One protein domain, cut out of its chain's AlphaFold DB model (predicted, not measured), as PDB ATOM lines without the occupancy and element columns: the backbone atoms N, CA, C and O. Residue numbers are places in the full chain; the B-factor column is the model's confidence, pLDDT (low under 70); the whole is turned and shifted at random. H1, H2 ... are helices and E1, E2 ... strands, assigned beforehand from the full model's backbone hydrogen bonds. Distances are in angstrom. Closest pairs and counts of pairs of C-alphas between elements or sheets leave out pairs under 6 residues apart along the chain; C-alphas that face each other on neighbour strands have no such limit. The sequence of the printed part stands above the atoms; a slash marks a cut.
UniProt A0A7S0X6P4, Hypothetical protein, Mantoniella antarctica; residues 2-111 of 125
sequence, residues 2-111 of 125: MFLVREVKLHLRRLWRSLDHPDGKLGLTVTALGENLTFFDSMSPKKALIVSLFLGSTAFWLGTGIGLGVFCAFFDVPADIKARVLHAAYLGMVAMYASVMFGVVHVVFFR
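Overview. This is residues 2 to 111 of the 125 residues of the protein "Hypothetical protein" of Mantoniella antarctica (UniProt A0A7S0X6P4). Two long helices, H2 and H3, lie side by side as a helical hairpin that makes the longest axis. By the first turns of H2 sits a small two-stranded hairpin, E1 and E2, and at that same end of the pair H1 stands crosswise, its residues 2 to 15 sticking out free. The printed part has 110 residues, in the order H1, E1, E2, H2, H3, with an antiparallel sheet E1 - E2, and the class is mostly helix. It is only just loose, close to extended, with a radius of gyration of the C-alphas of 19.6 A, and its elongated outline spans 58 by 36 by 28 A.

Arrangement. H1, residues 2 to 17, touches no helix. E1, residues 28 to 32, and E2, residues 35 to 39, form an antiparallel hairpin at 151 degrees, with N 30 and O 37 within hydrogen-bond range at 2.9 A. The closest C-alphas of E1 and H2, residues 45 to 74, are those of Leu 28 and Pro 45, 5.6 A apart. H2 and H3, residues 79 to 109, touch and run opposite ways at a shallow tilt of 4 degrees, a helical hairpin; their closest C-alphas, of Ile 50 and Val 104, are 6.5 A apart. H1 is apart from H2, H3 and E2. In H1, H2 and H3 every O i to N i+4 pair is within hydrogen-bond range.

Along the chain. H1 begins at C-alpha 2 (53.229, -17.909, -7.551) and is 22.7 A long. E1 measures 12.3 A and E2 12.6 A. H2 is 42.4 A long, ending at C-alpha 74 (3.624, -10.190, 17.286); H3 is 43.9 A long, ending at C-alpha 109 (29.806, -19.736, -17.837).

Size, cuts and confidence. The two C-alphas farthest apart, of Pro 22 and Pro 78, are 59.5 A apart. The printed part has no cut and no long link. Mean pLDDT of the printed part is 73.4; residues 2 to 48 and 107 to 111 are under 70.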
ATOM      1  N   MET A   2      53.722 -17.249  -6.324       47.09
ATOM      2  CA  MET A   2      53.229 -17.909  -7.551       47.09
ATOM      3  C   MET A   2      53.037 -19.442  -7.424       47.09
ATOM      4  O   MET A   2      52.182 -20.012  -8.098       47.09
ATOM      5  N   PHE A   3      53.776 -20.101  -6.518       50.28
ATOM      6  CA  PHE A   3      53.661 -21.544  -6.236       50.28
ATOM      7  C   PHE A   3      52.349 -21.923  -5.529       50.28
ATOM      8  O   PHE A   3      51.677 -22.853  -5.966       50.28
ATOM      9  N   LEU A   4      51.925 -21.138  -4.531       56.44
ATOM     10  CA  LEU A   4      50.677 -21.364  -3.791       56.44
ATOM     11  C   LEU A   4      49.453 -21.333  -4.724       56.44
ATOM     12  O   LEU A   4      48.587 -22.196  -4.668       56.44
ATOM     13  N   VAL A   5      49.417 -20.374  -5.656       53.41
ATOM     14  CA  VAL A   5      48.331 -20.253  -6.644       53.41
ATOM     15  C   VAL A   5      48.303 -21.454  -7.593       53.41
ATOM     16  O   VAL A   5      47.228 -21.906  -7.990       53.41
ATOM     17  N   ARG A   6      49.471 -21.988  -7.967       58.19
ATOM     18  CA  ARG A   6      49.579 -23.143  -8.867       58.19
ATOM     19  C   ARG A   6      49.109 -24.430  -8.190       58.19
ATOM     20  O   ARG A   6      48.374 -25.194  -8.813       58.19
ATOM     21  N   GLU A   7      49.471 -24.638  -6.928       59.03
ATOM     22  CA  GLU A   7      49.017 -25.783  -6.134       59.03
ATOM     23  C   GLU A   7      47.522 -25.721  -5.833       59.03
ATOM     24  O   GLU A   7      46.822 -26.708  -6.048       59.03
ATOM     25  N   VAL A   8      47.005 -24.549  -5.453       56.66
ATOM     26  CA  VAL A   8      45.562 -24.337  -5.265       56.66
ATOM     27  C   VAL A   8      44.805 -24.627  -6.563       56.66
ATOM     28  O   VAL A   8      43.809 -25.345  -6.546       56.66
ATOM     29  N   LYS A   9      45.308 -24.169  -7.718       54.56
ATOM     30  CA  LYS A   9      44.720 -24.495  -9.029       54.56
ATOM     31  C   LYS A   9      44.756 -25.993  -9.346       54.56
ATOM     32  O   LYS A   9      43.787 -26.512  -9.894       54.56
ATOM     33  N   LEU A  10      45.850 -26.688  -9.035       62.19
ATOM     34  CA  LEU A  10      45.982 -28.136  -9.237       62.19
ATOM     35  C   LEU A  10      45.040 -28.926  -8.325       62.19
ATOM     36  O   LEU A  10      44.397 -29.868  -8.786       62.19
ATOM     37  N   HIS A  11      44.927 -28.520  -7.063       55.00
ATOM     38  CA  HIS A  11      44.037 -29.136  -6.089       55.00
ATOM     39  C   HIS A  11      42.573 -28.944  -6.491       55.00
ATOM     40  O   HIS A  11      41.845 -29.925  -6.621       55.00
ATOM     41  N   LEU A  12      42.180 -27.712  -6.832       51.06
ATOM     42  CA  LEU A  12      40.852 -27.405  -7.365       51.06
ATOM     43  C   LEU A  12      40.560 -28.192  -8.650       51.06
ATOM     44  O   LEU A  12      39.467 -28.723  -8.795       51.06
ATOM     45  N   ARG A  13      41.535 -28.355  -9.559       55.75
ATOM     46  CA  ARG A  13      41.371 -29.187 -10.769       55.75
ATOM     47  C   ARG A  13      41.147 -30.668 -10.460       55.75
ATOM     48  O   ARG A  13      40.356 -31.296 -11.156       55.75
ATOM     49  N   ARG A  14      41.834 -31.237  -9.462       56.66
ATOM     50  CA  ARG A  14      41.653 -32.647  -9.062       56.66
ATOM     51  C   ARG A  14      40.284 -32.872  -8.425       56.66
ATOM     52  O   ARG A  14      39.571 -33.766  -8.861       56.66
ATOM     53  N   LEU A  15      39.904 -31.998  -7.493       55.41
ATOM     54  CA  LEU A  15      38.589 -31.983  -6.839       55.41
ATOM     55  C   LEU A  15      37.447 -31.775  -7.848       55.41
ATOM     56  O   LEU A  15      36.331 -32.245  -7.653       55.41
ATOM     57  N   TRP A  16      37.729 -31.091  -8.958       54.41
ATOM     58  CA  TRP A  16      36.758 -30.841 -10.017       54.41
ATOM     59  C   TRP A  16      36.662 -31.978 -11.044       54.41
ATOM     60  O   TRP A  16      35.565 -32.296 -11.488       54.41
ATOM     61  N   ARG A  17      37.774 -32.649 -11.389       55.00
ATOM     62  CA  ARG A  17      37.743 -33.874 -12.214       55.00
ATOM     63  C   ARG A  17      37.030 -35.026 -11.509       55.00
ATOM     64  O   ARG A  17      36.362 -35.798 -12.181       55.00
ATOM     65  N   SER A  18      37.094 -35.107 -10.178       52.50
ATOM     66  CA  SER A  18      36.293 -36.082  -9.426       52.50
ATOM     67  C   SER A  18      34.783 -35.817  -9.488       52.50
ATOM     68  O   SER A  18      34.008 -36.722  -9.202       52.50
ATOM     69  N   LEU A  19      34.347 -34.614  -9.890       52.56
ATOM     70  CA  LEU A  19      32.927 -34.305 -10.124       52.56
ATOM     71  C   LEU A  19      32.452 -34.696 -11.537       52.56
ATOM     72  O   LEU A  19      31.245 -34.753 -11.772       52.56
ATOM     73  N   ASP A  20      33.373 -34.968 -12.468       55.16
ATOM     74  CA  ASP A  20      33.109 -35.496 -13.813       55.16
ATOM     75  C   ASP A  20      33.416 -37.006 -13.833       55.16
ATOM     76  O   ASP A  20      34.353 -37.472 -14.477       55.16
ATOM     77  N   HIS A  21      32.651 -37.785 -13.066       52.84
ATOM     78  CA  HIS A  21      32.799 -39.243 -13.029       52.84
ATOM     79  C   HIS A  21      32.193 -39.888 -14.293       52.84
ATOM     80  O   HIS A  21      31.133 -39.435 -14.736       52.84
ATOM     81  N   PRO A  22      32.798 -40.957 -14.849       50.84
ATOM     82  CA  PRO A  22      32.355 -41.608 -16.091       50.84
ATOM     83  C   PRO A  22      30.899 -42.109 -16.090       50.84
ATOM     84  O   PRO A  22      30.278 -42.131 -17.148       50.84
ATOM     85  N   ASP A  23      30.321 -42.411 -14.922       53.66
ATOM     86  CA  ASP A  23      28.918 -42.846 -14.783       53.66
ATOM     87  C   ASP A  23      27.915 -41.683 -14.618       53.66
ATOM     88  O   ASP A  23      26.700 -41.882 -14.610       53.66
ATOM     89  N   GLY A  24      28.401 -40.442 -14.492       50.62
ATOM     90  CA  GLY A  24      27.607 -39.209 -14.575       50.62
ATOM     91  C   GLY A  24      26.554 -38.961 -13.481       50.62
ATOM     92  O   GLY A  24      25.930 -37.896 -13.507       50.62
ATOM     93  N   LYS A  25      26.348 -39.883 -12.533       54.09
ATOM     94  CA  LYS A  25      25.318 -39.830 -11.478       54.09
ATOM     95  C   LYS A  25      25.896 -40.249 -10.122       54.09
ATOM     96  O   LYS A  25      25.935 -41.429  -9.801       54.09
ATOM     97  N   LEU A  26      26.412 -39.283  -9.367       58.34
ATOM     98  CA  LEU A  26      27.005 -39.511  -8.037       58.34
ATOM     99  C   LEU A  26      26.394 -38.626  -6.953       58.34
ATOM    100  O   LEU A  26      26.688 -38.812  -5.774       58.34
ATOM    101  N   GLY A  27      25.566 -37.651  -7.338       57.22
ATOM    102  CA  GLY A  27      25.036 -36.670  -6.407       57.22
ATOM    103  C   GLY A  27      26.111 -35.845  -5.700       57.22
ATOM    104  O   GLY A  27      27.219 -35.645  -6.199       57.22
ATOM    105  N   LEU A  28      25.753 -35.316  -4.536       58.75
ATOM    106  CA  LEU A  28      26.610 -34.577  -3.619       58.75
ATOM    107  C   LEU A  28      26.730 -35.373  -2.332       58.75
ATOM    108  O   LEU A  28      25.745 -35.526  -1.616       58.75
ATOM    109  N   THR A  29      27.932 -35.851  -2.027       62.97
ATOM    110  CA  THR A  29      28.193 -36.520  -0.752       62.97
ATOM    111  C   THR A  29      28.801 -35.527   0.226       62.97
ATOM    112  O   THR A  29      29.822 -34.907  -0.070       62.97
ATOM    113  N   VAL A  30      28.161 -35.365   1.381       61.47
ATOM    114  CA  VAL A  30      28.635 -34.534   2.485       61.47
ATOM    115  C   VAL A  30      28.819 -35.432   3.696       61.47
ATOM    116  O   VAL A  30      27.901 -36.151   4.084       61.47
ATOM    117  N   THR A  31      29.999 -35.388   4.301       55.69
ATOM    118  CA  THR A  31      30.239 -36.083   5.564       55.69
ATOM    119  C   THR A  31      29.710 -35.223   6.709       55.69
ATOM    120  O   THR A  31      30.223 -34.130   6.953       55.69
ATOM    121  N   ALA A  32      28.681 -35.696   7.408       51.28
ATOM    122  CA  ALA A  32      28.102 -35.041   8.575       51.28
ATOM    123  C   ALA A  32      27.973 -36.064   9.708       51.28
ATOM    124  O   ALA A  32      27.529 -37.183   9.482       51.28
ATOM    125  N   LEU A  33      28.383 -35.694  10.927       65.50
ATOM    126  CA  LEU A  33      28.308 -36.568  12.113       65.50
ATOM    127  C   LEU A  33      29.018 -37.932  11.952       65.50
ATOM    128  O   LEU A  33      28.661 -38.902  12.609       65.50
ATOM    129  N   GLY A  34      30.044 -38.004  11.097       66.00
ATOM    130  CA  GLY A  34      30.774 -39.245  10.804       66.00
ATOM    131  C   GLY A  34      30.117 -40.135   9.744       66.00
ATOM    132  O   GLY A  34      30.722 -41.123   9.335       66.00
ATOM    133  N   GLU A  35      28.936 -39.765   9.248       52.44
ATOM    134  CA  GLU A  35      28.232 -40.466   8.177       52.44
ATOM    135  C   GLU A  35      28.362 -39.717   6.848       52.44
ATOM    136  O   GLU A  35      28.379 -38.486   6.793       52.44
ATOM    137  N   ASN A  36      28.453 -40.468   5.750       66.19
ATOM    138  CA  ASN A  36      28.436 -39.911   4.403       66.19
ATOM    139  C   ASN A  36      26.988 -39.831   3.915       66.19
ATOM    140  O   ASN A  36      26.384 -40.852   3.595       66.19
ATOM    141  N   LEU A  37      26.444 -38.618   3.842       58.12
ATOM    142  CA  LEU A  37      25.110 -38.362   3.311       58.12
ATOM    143  C   LEU A  37      25.220 -37.985   1.836       58.12
ATOM    144  O   LEU A  37      25.778 -36.937   1.502       58.12
ATOM    145  N   THR A  38      24.688 -38.827   0.954       63.19
ATOM    146  CA  THR A  38      24.645 -38.567  -0.490       63.19
ATOM    147  C   THR A  38      23.277 -38.024  -0.891       63.19
ATOM    148  O   THR A  38      22.256 -38.691  -0.751       63.19
ATOM    149  N   PHE A  39      23.258 -36.805  -1.418       61.38
ATOM    150  CA  PHE A  39      22.070 -36.123  -1.924       61.38
ATOM    151  C   PHE A  39      22.055 -36.141  -3.454       61.38
ATOM    152  O   PHE A  39      23.094 -35.945  -4.076       61.38
ATOM    153  N   PHE A  40      20.882 -36.291  -4.076       66.81
ATOM    154  CA  PHE A  40      20.719 -36.242  -5.541       66.81
ATOM    155  C   PHE A  40      21.595 -37.257  -6.303       66.81
ATOM    156  O   PHE A  40      22.157 -36.931  -7.348       66.81
ATOM    157  N   ASP A  41      21.708 -38.479  -5.779       63.25
ATOM    158  CA  ASP A  41      22.481 -39.613  -6.318       63.25
ATOM    159  C   ASP A  41      22.288 -39.865  -7.829       63.25
ATOM    160  O   ASP A  41      23.231 -40.188  -8.545       63.25
ATOM    161  N   SER A  42      21.083 -39.628  -8.344       66.50
ATOM    162  CA  SER A  42      20.701 -39.777  -9.751       66.50
ATOM    163  C   SER A  42      21.156 -38.633 -10.669       66.50
ATOM    164  O   SER A  42      20.921 -38.683 -11.883       66.50
ATOM    165  N   MET A  43      21.800 -37.600 -10.121       63.75
ATOM    166  CA  MET A  43      22.235 -36.406 -10.840       63.75
ATOM    167  C   MET A  43      23.757 -36.296 -10.900       63.75
ATOM    168  O   MET A  43      24.488 -36.765 -10.024       63.75
ATOM    169  N   SER A  44      24.248 -35.604 -11.932       68.50
ATOM    170  CA  SER A  44      25.649 -35.207 -11.939       68.50
ATOM    171  C   SER A  44      25.902 -34.243 -10.778       68.50
ATOM    172  O   SER A  44      25.042 -33.397 -10.499       68.50
ATOM    173  N   PRO A  45      27.077 -34.299 -10.132       65.88
ATOM    174  CA  PRO A  45      27.390 -33.425  -9.003       65.88
ATOM    175  C   PRO A  45      27.179 -31.928  -9.304       65.88
ATOM    176  O   PRO A  45      26.770 -31.158  -8.440       65.88
ATOM    177  N   LYS A  46      27.353 -31.514 -10.568       67.94
ATOM    178  CA  LYS A  46      27.074 -30.147 -11.049       67.94
ATOM    179  C   LYS A  46      25.587 -29.785 -10.983       67.94
ATOM    180  O   LYS A  46      25.235 -28.696 -10.536       67.94
ATOM    181  N   LYS A  47      24.712 -30.690 -11.426       68.75
ATOM    182  CA  LYS A  47      23.256 -30.499 -11.353       68.75
ATOM    183  C   LYS A  47      22.788 -30.534  -9.903       68.75
ATOM    184  O   LYS A  47      22.024 -29.662  -9.509       68.75
ATOM    185  N   ALA A  48      23.316 -31.466  -9.111       69.69
ATOM    186  CA  ALA A  48      23.041 -31.563  -7.683       69.69
ATOM    187  C   ALA A  48      23.409 -30.265  -6.938       69.69
ATOM    188  O   ALA A  48      22.634 -29.797  -6.107       69.69
ATOM    189  N   LEU A  49      24.542 -29.634  -7.275       73.44
ATOM    190  CA  LEU A  49      24.977 -28.364  -6.681       73.44
ATOM    191  C   LEU A  49      24.054 -27.202  -7.044       73.44
ATOM    192  O   LEU A  49      23.645 -26.447  -6.168       73.44
ATOM    193  N   ILE A  50      23.695 -27.075  -8.320       76.69
ATOM    194  CA  ILE A  50      22.768 -26.034  -8.777       76.69
ATOM    195  C   ILE A  50      21.402 -26.214  -8.105       76.69
ATOM    196  O   ILE A  50      20.853 -25.255  -7.570       76.69
ATOM    197  N   VAL A  51      20.879 -27.442  -8.065       78.69
ATOM    198  CA  VAL A  51      19.616 -27.764  -7.384       78.69
ATOM    199  C   VAL A  51      19.697 -27.446  -5.890       78.69
ATOM    200  O   VAL A  51      18.784 -26.822  -5.359       78.69
ATOM    201  N   SER A  52      20.802 -27.787  -5.224       78.19
ATOM    202  CA  SER A  52      21.019 -27.466  -3.806       78.19
ATOM    203  C   SER A  52      21.074 -25.958  -3.552       78.19
ATOM    204  O   SER A  52      20.491 -25.484  -2.581       78.19
ATOM    205  N   LEU A  53      21.723 -25.189  -4.434       83.25
ATOM    206  CA  LEU A  53      21.760 -23.725  -4.358       83.25
ATOM    207  C   LEU A  53      20.360 -23.123  -4.513       83.25
ATOM    208  O   LEU A  53      19.984 -22.249  -3.733       83.25
ATOM    209  N   PHE A  54      19.569 -23.617  -5.467       83.25
ATOM    210  CA  PHE A  54      18.187 -23.174  -5.638       83.25
ATOM    211  C   PHE A  54      17.327 -23.523  -4.421       83.25
ATOM    212  O   PHE A  54      16.706 -22.624  -3.859       83.25
ATOM    213  N   LEU A  55      17.352 -24.775  -3.955       85.69
ATOM    214  CA  LEU A  55      16.602 -25.211  -2.772       85.69
ATOM    215  C   LEU A  55      16.991 -24.425  -1.517       85.69
ATOM    216  O   LEU A  55      16.113 -23.956  -0.796       85.69
ATOM    217  N   GLY A  56      18.291 -24.225  -1.284       84.00
ATOM    218  CA  GLY A  56      18.793 -23.421  -0.169       84.00
ATOM    219  C   GLY A  56      18.317 -21.972  -0.249       84.00
ATOM    220  O   GLY A  56      17.867 -21.410   0.748       84.00
ATOM    221  N   SER A  57      18.332 -21.386  -1.448       86.81
ATOM    222  CA  SER A  57      17.845 -20.023  -1.666       86.81
ATOM    223  C   SER A  57      16.338 -19.898  -1.418       86.81
ATOM    224  O   SER A  57      15.907 -18.977  -0.727       86.81
ATOM    225  N   THR A  58      15.531 -20.850  -1.894       86.19
ATOM    226  CA  THR A  58      14.084 -20.881  -1.654       86.19
ATOM    227  C   THR A  58      13.772 -21.049  -0.170       86.19
ATOM    228  O   THR A  58      12.937 -20.318   0.359       86.19
ATOM    229  N   ALA A  59      14.466 -21.956   0.523       87.75
ATOM    230  CA  ALA A  59      14.298 -22.151   1.960       87.75
ATOM    231  C   ALA A  59      14.628 -20.875   2.751       87.75
ATOM    232  O   ALA A  59      13.879 -20.499   3.653       87.75
ATOM    233  N   PHE A  60      15.696 -20.166   2.372       88.12
ATOM    234  CA  PHE A  60      16.057 -18.882   2.972       88.12
ATOM    235  C   PHE A  60      14.971 -17.816   2.767       88.12
ATOM    236  O   PHE A  60      14.598 -17.125   3.717       88.12
ATOM    237  N   TRP A  61      14.431 -17.699   1.550       88.69
ATOM    238  CA  TRP A  61      13.349 -16.763   1.237       88.69
ATOM    239  C   TRP A  61      12.081 -17.052   2.046       88.69
ATOM    240  O   TRP A  61      11.513 -16.139   2.645       88.69
ATOM    241  N   LEU A  62      11.667 -18.319   2.113       91.38
ATOM    242  CA  LEU A  62      10.497 -18.733   2.888       91.38
ATOM    243  C   LEU A  62      10.695 -18.473   4.384       91.38
ATOM    244  O   LEU A  62       9.829 -17.873   5.017       91.38
ATOM    245  N   GLY A  63      11.847 -18.858   4.941       91.44
ATOM    246  CA  GLY A  63      12.164 -18.625   6.351       91.44
ATOM    247  C   GLY A  63      12.196 -17.139   6.708       91.44
ATOM    248  O   GLY A  63      11.624 -16.735   7.719       91.44
ATOM    249  N   THR A  64      12.786 -16.310   5.844       89.69
ATOM    250  CA  THR A  64      12.824 -14.851   6.028       89.69
ATOM    251  C   THR A  64      11.422 -14.245   5.954       89.69
ATOM    252  O   THR A  64      11.065 -13.431   6.802       89.69
ATOM    253  N   GLY A  65      10.597 -14.673   4.993       90.75
ATOM    254  CA  GLY A  65       9.211 -14.218   4.860       90.75
ATOM    255  C   GLY A  65       8.345 -14.584   6.069       90.75
ATOM    256  O   GLY A  65       7.636 -13.728   6.597       90.75
ATOM    257  N   ILE A  66       8.453 -15.822   6.559       92.44
ATOM    258  CA  ILE A  66       7.762 -16.272   7.777       92.44
ATOM    259  C   ILE A  66       8.242 -15.462   8.987       92.44
ATOM    260  O   ILE A  66       7.418 -14.955   9.747       92.44
ATOM    261  N   GLY A  67       9.557 -15.287   9.144       90.88
ATOM    262  CA  GLY A  67      10.144 -14.512  10.238       90.88
ATOM    263  C   GLY A  67       9.675 -13.056  10.251       90.88
ATOM    264  O   GLY A  67       9.300 -12.544  11.303       90.88
ATOM    265  N   LEU A  68       9.615 -12.408   9.084       90.81
ATOM    266  CA  LEU A  68       9.063 -11.060   8.937       90.81
ATOM    267  C   LEU A  68       7.562 -11.011   9.242       90.81
ATOM    268  O   LEU A  68       7.109 -10.075   9.895       90.81
ATOM    269  N   GLY A  69       6.793 -12.010   8.803       88.50
ATOM    270  CA  GLY A  69       5.365 -12.112   9.108       88.50
ATOM    271  C   GLY A  69       5.107 -12.201  10.613       88.50
ATOM    272  O   GLY A  69       4.305 -11.437  11.149       88.50
ATOM    273  N   VAL A  70       5.849 -13.068  11.308       91.44
ATOM    274  CA  VAL A  70       5.808 -13.190  12.773       91.44
ATOM    275  C   VAL A  70       6.253 -11.887  13.437       91.44
ATOM    276  O   VAL A  70       5.580 -11.400  14.344       91.44
ATOM    277  N   PHE A  71       7.340 -11.276  12.965       89.38
ATOM    278  CA  PHE A  71       7.815  -9.994  13.480       89.38
ATOM    279  C   PHE A  71       6.730  -8.910  13.396       89.38
ATOM    280  O   PHE A  71       6.433  -8.245  14.385       89.38
ATOM    281  N   CYS A  72       6.084  -8.767  12.239       86.88
ATOM    282  CA  CYS A  72       5.036  -7.773  12.029       86.88
ATOM    283  C   CYS A  72       3.776  -8.032  12.865       86.88
ATOM    284  O   CYS A  72       3.152  -7.065  13.306       86.88
ATOM    285  N   ALA A  73       3.406  -9.301  13.061       89.12
ATOM    286  CA  ALA A  73       2.183  -9.698  13.756       89.12
ATOM    287  C   ALA A  73       2.300  -9.644  15.285       89.12
ATOM    288  O   ALA A  73       1.330  -9.296  15.952       89.12
ATOM    289  N   PHE A  74       3.465  -9.995  15.840       92.69
ATOM    290  CA  PHE A  74       3.624 -10.190  17.286       92.69
ATOM    291  C   PHE A  74       4.439  -9.103  17.981       92.69
ATOM    292  O   PHE A  74       4.306  -8.938  19.192       92.69
ATOM    293  N   PHE A  75       5.276  -8.354  17.256       88.12
ATOM    294  CA  PHE A  75       6.091  -7.307  17.864       88.12
ATOM    295  C   PHE A  75       5.461  -5.932  17.645       88.12
ATOM    296  O   PHE A  75       5.273  -5.461  16.513       88.12
ATOM    297  N   ASP A  76       5.170  -5.259  18.755       89.19
ATOM    298  CA  ASP A  76       4.646  -3.900  18.753       89.19
ATOM    299  C   ASP A  76       5.800  -2.891  18.743       89.19
ATOM    300  O   ASP A  76       6.291  -2.421  19.768       89.19
ATOM    301  N   VAL A  77       6.324  -2.661  17.540       87.75
ATOM    302  CA  VAL A  77       7.481  -1.800  17.280       87.75
ATOM    303  C   VAL A  77       7.029  -0.579  16.478       87.75
ATOM    304  O   VAL A  77       6.214  -0.745  15.561       87.75
ATOM    305  N   PRO A  78       7.568   0.624  16.756       91.88
ATOM    306  CA  PRO A  78       7.328   1.818  15.952       91.88
ATOM    307  C   PRO A  78       7.446   1.583  14.436       91.88
ATOM    308  O   PRO A  78       8.287   0.812  13.961       91.88
ATOM    309  N   ALA A  79       6.579   2.247  13.665       88.50
ATOM    310  CA  ALA A  79       6.444   2.024  12.222       88.50
ATOM    311  C   ALA A  79       7.736   2.319  11.437       88.50
ATOM    312  O   ALA A  79       8.024   1.659  10.437       88.50
ATOM    313  N   ASP A  80       8.545   3.267  11.907       92.44
ATOM    314  CA  ASP A  80       9.848   3.606  11.336       92.44
ATOM    315  C   ASP A  80      10.863   2.462  11.500       92.44
ATOM    316  O   ASP A  80      11.585   2.127  10.557       92.44
ATOM    317  N   ILE A  81      10.880   1.808  12.662       89.50
ATOM    318  CA  ILE A  81      11.731   0.643  12.919       89.50
ATOM    319  C   ILE A  81      11.253  -0.545  12.082       89.50
ATOM    320  O   ILE A  81      12.077  -1.198  11.438       89.50
ATOM    321  N   LYS A  82       9.936  -0.787  12.002       88.50
ATOM    322  CA  LYS A  82       9.369  -1.833  11.131       88.50
ATOM    323  C   LYS A  82       9.790  -1.632   9.673       88.50
ATOM    324  O   LYS A  82      10.255  -2.577   9.037       88.50
ATOM    325  N   ALA A  83       9.717  -0.400   9.167       89.25
ATOM    326  CA  ALA A  83      10.148  -0.071   7.811       89.25
ATOM    327  C   ALA A  83      11.649  -0.330   7.589       89.25
ATOM    328  O   ALA A  83      12.032  -0.875   6.555       89.25
ATOM    329  N   ARG A  84      12.518   0.011   8.550       92.75
ATOM    330  CA  ARG A  84      13.966  -0.262   8.452       92.75
ATOM    331  C   ARG A  84      14.276  -1.758   8.429       92.75
ATOM    332  O   ARG A  84      15.097  -2.183   7.622       92.75
ATOM    333  N   VAL A  85      13.604  -2.546   9.270       90.44
ATOM    334  CA  VAL A  85      13.760  -4.011   9.307       90.44
ATOM    335  C   VAL A  85      13.313  -4.635   7.986       90.44
ATOM    336  O   VAL A  85      14.038  -5.452   7.423       90.44
ATOM    337  N   LEU A  86      12.172  -4.198   7.449       88.88
ATOM    338  CA  LEU A  86      11.684  -4.637   6.141       88.88
ATOM    339  C   LEU A  86      12.688  -4.309   5.030       88.88
ATOM    340  O   LEU A  86      13.067  -5.201   4.277       88.88
ATOM    341  N   HIS A  87      13.178  -3.068   4.953       91.81
ATOM    342  CA  HIS A  87      14.181  -2.683   3.954       91.81
ATOM    343  C   HIS A  87      15.477  -3.493   4.073       91.81
ATOM    344  O   HIS A  87      16.002  -3.951   3.060       91.81
ATOM    345  N   ALA A  88      15.978  -3.708   5.292       92.56
ATOM    346  CA  ALA A  88      17.171  -4.517   5.527       92.56
ATOM    347  C   ALA A  88      16.965  -5.972   5.080       92.56
ATOM    348  O   ALA A  88      17.835  -6.549   4.428       92.56
ATOM    349  N   ALA A  89      15.797  -6.549   5.370       90.50
ATOM    350  CA  ALA A  89      15.467  -7.901   4.947       90.50
ATOM    351  C   ALA A  89      15.330  -8.010   3.420       90.50
ATOM    352  O   ALA A  89      15.883  -8.938   2.832       90.50
ATOM    353  N   TYR A  90      14.683  -7.044   2.756       88.62
ATOM    354  CA  TYR A  90      14.630  -6.992   1.291       88.62
ATOM    355  C   TYR A  90      16.024  -6.906   0.670       88.62
ATOM    356  O   TYR A  90      16.325  -7.656  -0.258       88.62
ATOM    357  N   LEU A  91      16.900  -6.051   1.207       92.44
ATOM    358  CA  LEU A  91      18.281  -5.940   0.743       92.44
ATOM    359  C   LEU A  91      19.033  -7.270   0.903       92.44
ATOM    360  O   LEU A  91      19.706  -7.712  -0.028       92.44
ATOM    361  N   GLY A  92      18.881  -7.934   2.053       89.19
ATOM    362  CA  GLY A  92      19.478  -9.245   2.312       89.19
ATOM    363  C   GLY A  92      18.980 -10.325   1.347       89.19
ATOM    364  O   GLY A  92      19.776 -11.102   0.821       89.19
ATOM    365  N   MET A  93      17.681 -10.337   1.048       88.81
ATOM    366  CA  MET A  93      17.078 -11.265   0.088       88.81
ATOM    367  C   MET A  93      17.576 -11.029  -1.348       88.81
ATOM    368  O   MET A  93      17.908 -11.990  -2.048       88.81
ATOM    369  N   VAL A  94      17.710  -9.768  -1.774       89.31
ATOM    370  CA  VAL A  94      18.296  -9.410  -3.078       89.31
ATOM    371  C   VAL A  94      19.767  -9.824  -3.150       89.31
ATOM    372  O   VAL A  94      20.182 -10.428  -4.140       89.31
ATOM    373  N   ALA A  95      20.549  -9.558  -2.101       89.50
ATOM    374  CA  ALA A  95      21.958  -9.935  -2.038       89.50
ATOM    375  C   ALA A  95      22.152 -11.460  -2.100       89.50
ATOM    376  O   ALA A  95      23.026 -11.939  -2.823       89.50
ATOM    377  N   MET A  96      21.306 -12.227  -1.404       89.06
ATOM    378  CA  MET A  96      21.308 -13.691  -1.468       89.06
ATOM    379  C   MET A  96      20.955 -14.200  -2.871       89.06
ATOM    380  O   MET A  96      21.619 -15.085  -3.403       89.06
ATOM    381  N   TYR A  97      19.930 -13.637  -3.513       85.12
ATOM    382  CA  TYR A  97      19.584 -14.045  -4.875       85.12
ATOM    383  C   TYR A  97      20.718 -13.735  -5.862       85.12
ATOM    384  O   TYR A  97      21.084 -14.580  -6.679       85.12
ATOM    385  N   ALA A  98      21.330 -12.553  -5.750       86.75
ATOM    386  CA  ALA A  98      22.473 -12.165  -6.568       86.75
ATOM    387  C   ALA A  98      23.683 -13.089  -6.355       86.75
ATOM    388  O   ALA A  98      24.333 -13.462  -7.332       86.75
ATOM    389  N   SER A  99      23.967 -13.510  -5.116       84.06
ATOM    390  CA  SER A  99      25.068 -14.436  -4.823       84.06
ATOM    391  C   SER A  99      24.820 -15.829  -5.409       84.06
ATOM    392  O   SER A  99      25.736 -16.422  -5.980       84.06
ATOM    393  N   VAL A 100      23.578 -16.321  -5.363       85.31
ATOM    394  CA  VAL A 100      23.194 -17.594  -5.987       85.31
ATOM    395  C   VAL A 100      23.278 -17.507  -7.506       85.31
ATOM    396  O   VAL A 100      23.875 -18.387  -8.124       85.31
ATOM    397  N   MET A 101      22.766 -16.436  -8.118       81.00
ATOM    398  CA  MET A 101      22.891 -16.221  -9.562       81.00
ATOM    399  C   MET A 101      24.354 -16.119  -9.990       81.00
ATOM    400  O   MET A 101      24.744 -16.738 -10.977       81.00
ATOM    401  N   PHE A 102      25.185 -15.406  -9.228       82.19
ATOM    402  CA  PHE A 102      26.622 -15.349  -9.467       82.19
ATOM    403  C   PHE A 102      27.264 -16.735  -9.352       82.19
ATOM    404  O   PHE A 102      28.035 -17.115 -10.226       82.19
ATOM    405  N   GLY A 103      26.907 -17.521  -8.333       76.50
ATOM    406  CA  GLY A 103      27.369 -18.900  -8.169       76.50
ATOM    407  C   GLY A 103      26.985 -19.791  -9.351       76.50
ATOM    408  O   GLY A 103      27.840 -20.481  -9.901       76.50
ATOM    409  N   VAL A 104      25.733 -19.723  -9.810       76.19
ATOM    410  CA  VAL A 104      25.260 -20.459 -10.992       76.19
ATOM    411  C   VAL A 104      26.006 -20.005 -12.245       76.19
ATOM    412  O   VAL A 104      26.528 -20.844 -12.974       76.19
ATOM    413  N   VAL A 105      26.125 -18.698 -12.487       72.81
ATOM    414  CA  VAL A 105      26.858 -18.159 -13.642       72.81
ATOM    415  C   VAL A 105      28.332 -18.553 -13.589       72.81
ATOM    416  O   VAL A 105      28.908 -18.904 -14.614       72.81
ATOM    417  N   HIS A 106      28.945 -18.565 -12.409       71.06
ATOM    418  CA  HIS A 106      30.321 -19.006 -12.231       71.06
ATOM    419  C   HIS A 106      30.495 -20.487 -12.576       71.06
ATOM    420  O   HIS A 106      31.387 -20.842 -13.346       71.06
ATOM    421  N   VAL A 107      29.590 -21.335 -12.087       66.50
ATOM    422  CA  VAL A 107      29.586 -22.777 -12.364       66.50
ATOM    423  C   VAL A 107      29.282 -23.079 -13.840       66.50
ATOM    424  O   VAL A 107      29.841 -24.026 -14.398       66.50
ATOM    425  N   VAL A 108      28.421 -22.286 -14.491       64.62
ATOM    426  CA  VAL A 108      27.947 -22.518 -15.869       64.62
ATOM    427  C   VAL A 108      28.840 -21.859 -16.934       64.62
ATOM    428  O   VAL A 108      29.205 -22.532 -17.897       64.62
ATOM    429  N   PHE A 109      29.199 -20.576 -16.785       53.59
ATOM    430  CA  PHE A 109      29.806 -19.736 -17.837       53.59
ATOM    431  C   PHE A 109      31.313 -19.502 -17.709       53.59
ATOM    432  O   PHE A 109      31.992 -19.417 -18.730       53.59
ATOM    433  N   PHE A 110      31.884 -19.431 -16.500       54.06
ATOM    434  CA  PHE A 110      33.352 -19.326 -16.353       54.06
ATOM    435  C   PHE A 110      34.081 -20.651 -16.647       54.06
ATOM    436  O   PHE A 110      35.306 -20.747 -16.594       54.06
ATOM    437  N   ARG A 111      33.321 -21.652 -17.092       50.66
ATOM    438  CA  ARG A 111      33.744 -22.720 -17.991       50.66
ATOM    439  C   ARG A 111      34.123 -22.135 -19.361       50.66
ATOM    440  O   ARG A 111      33.299 -22.100 -20.269       50.66
TER     441      ARG A 111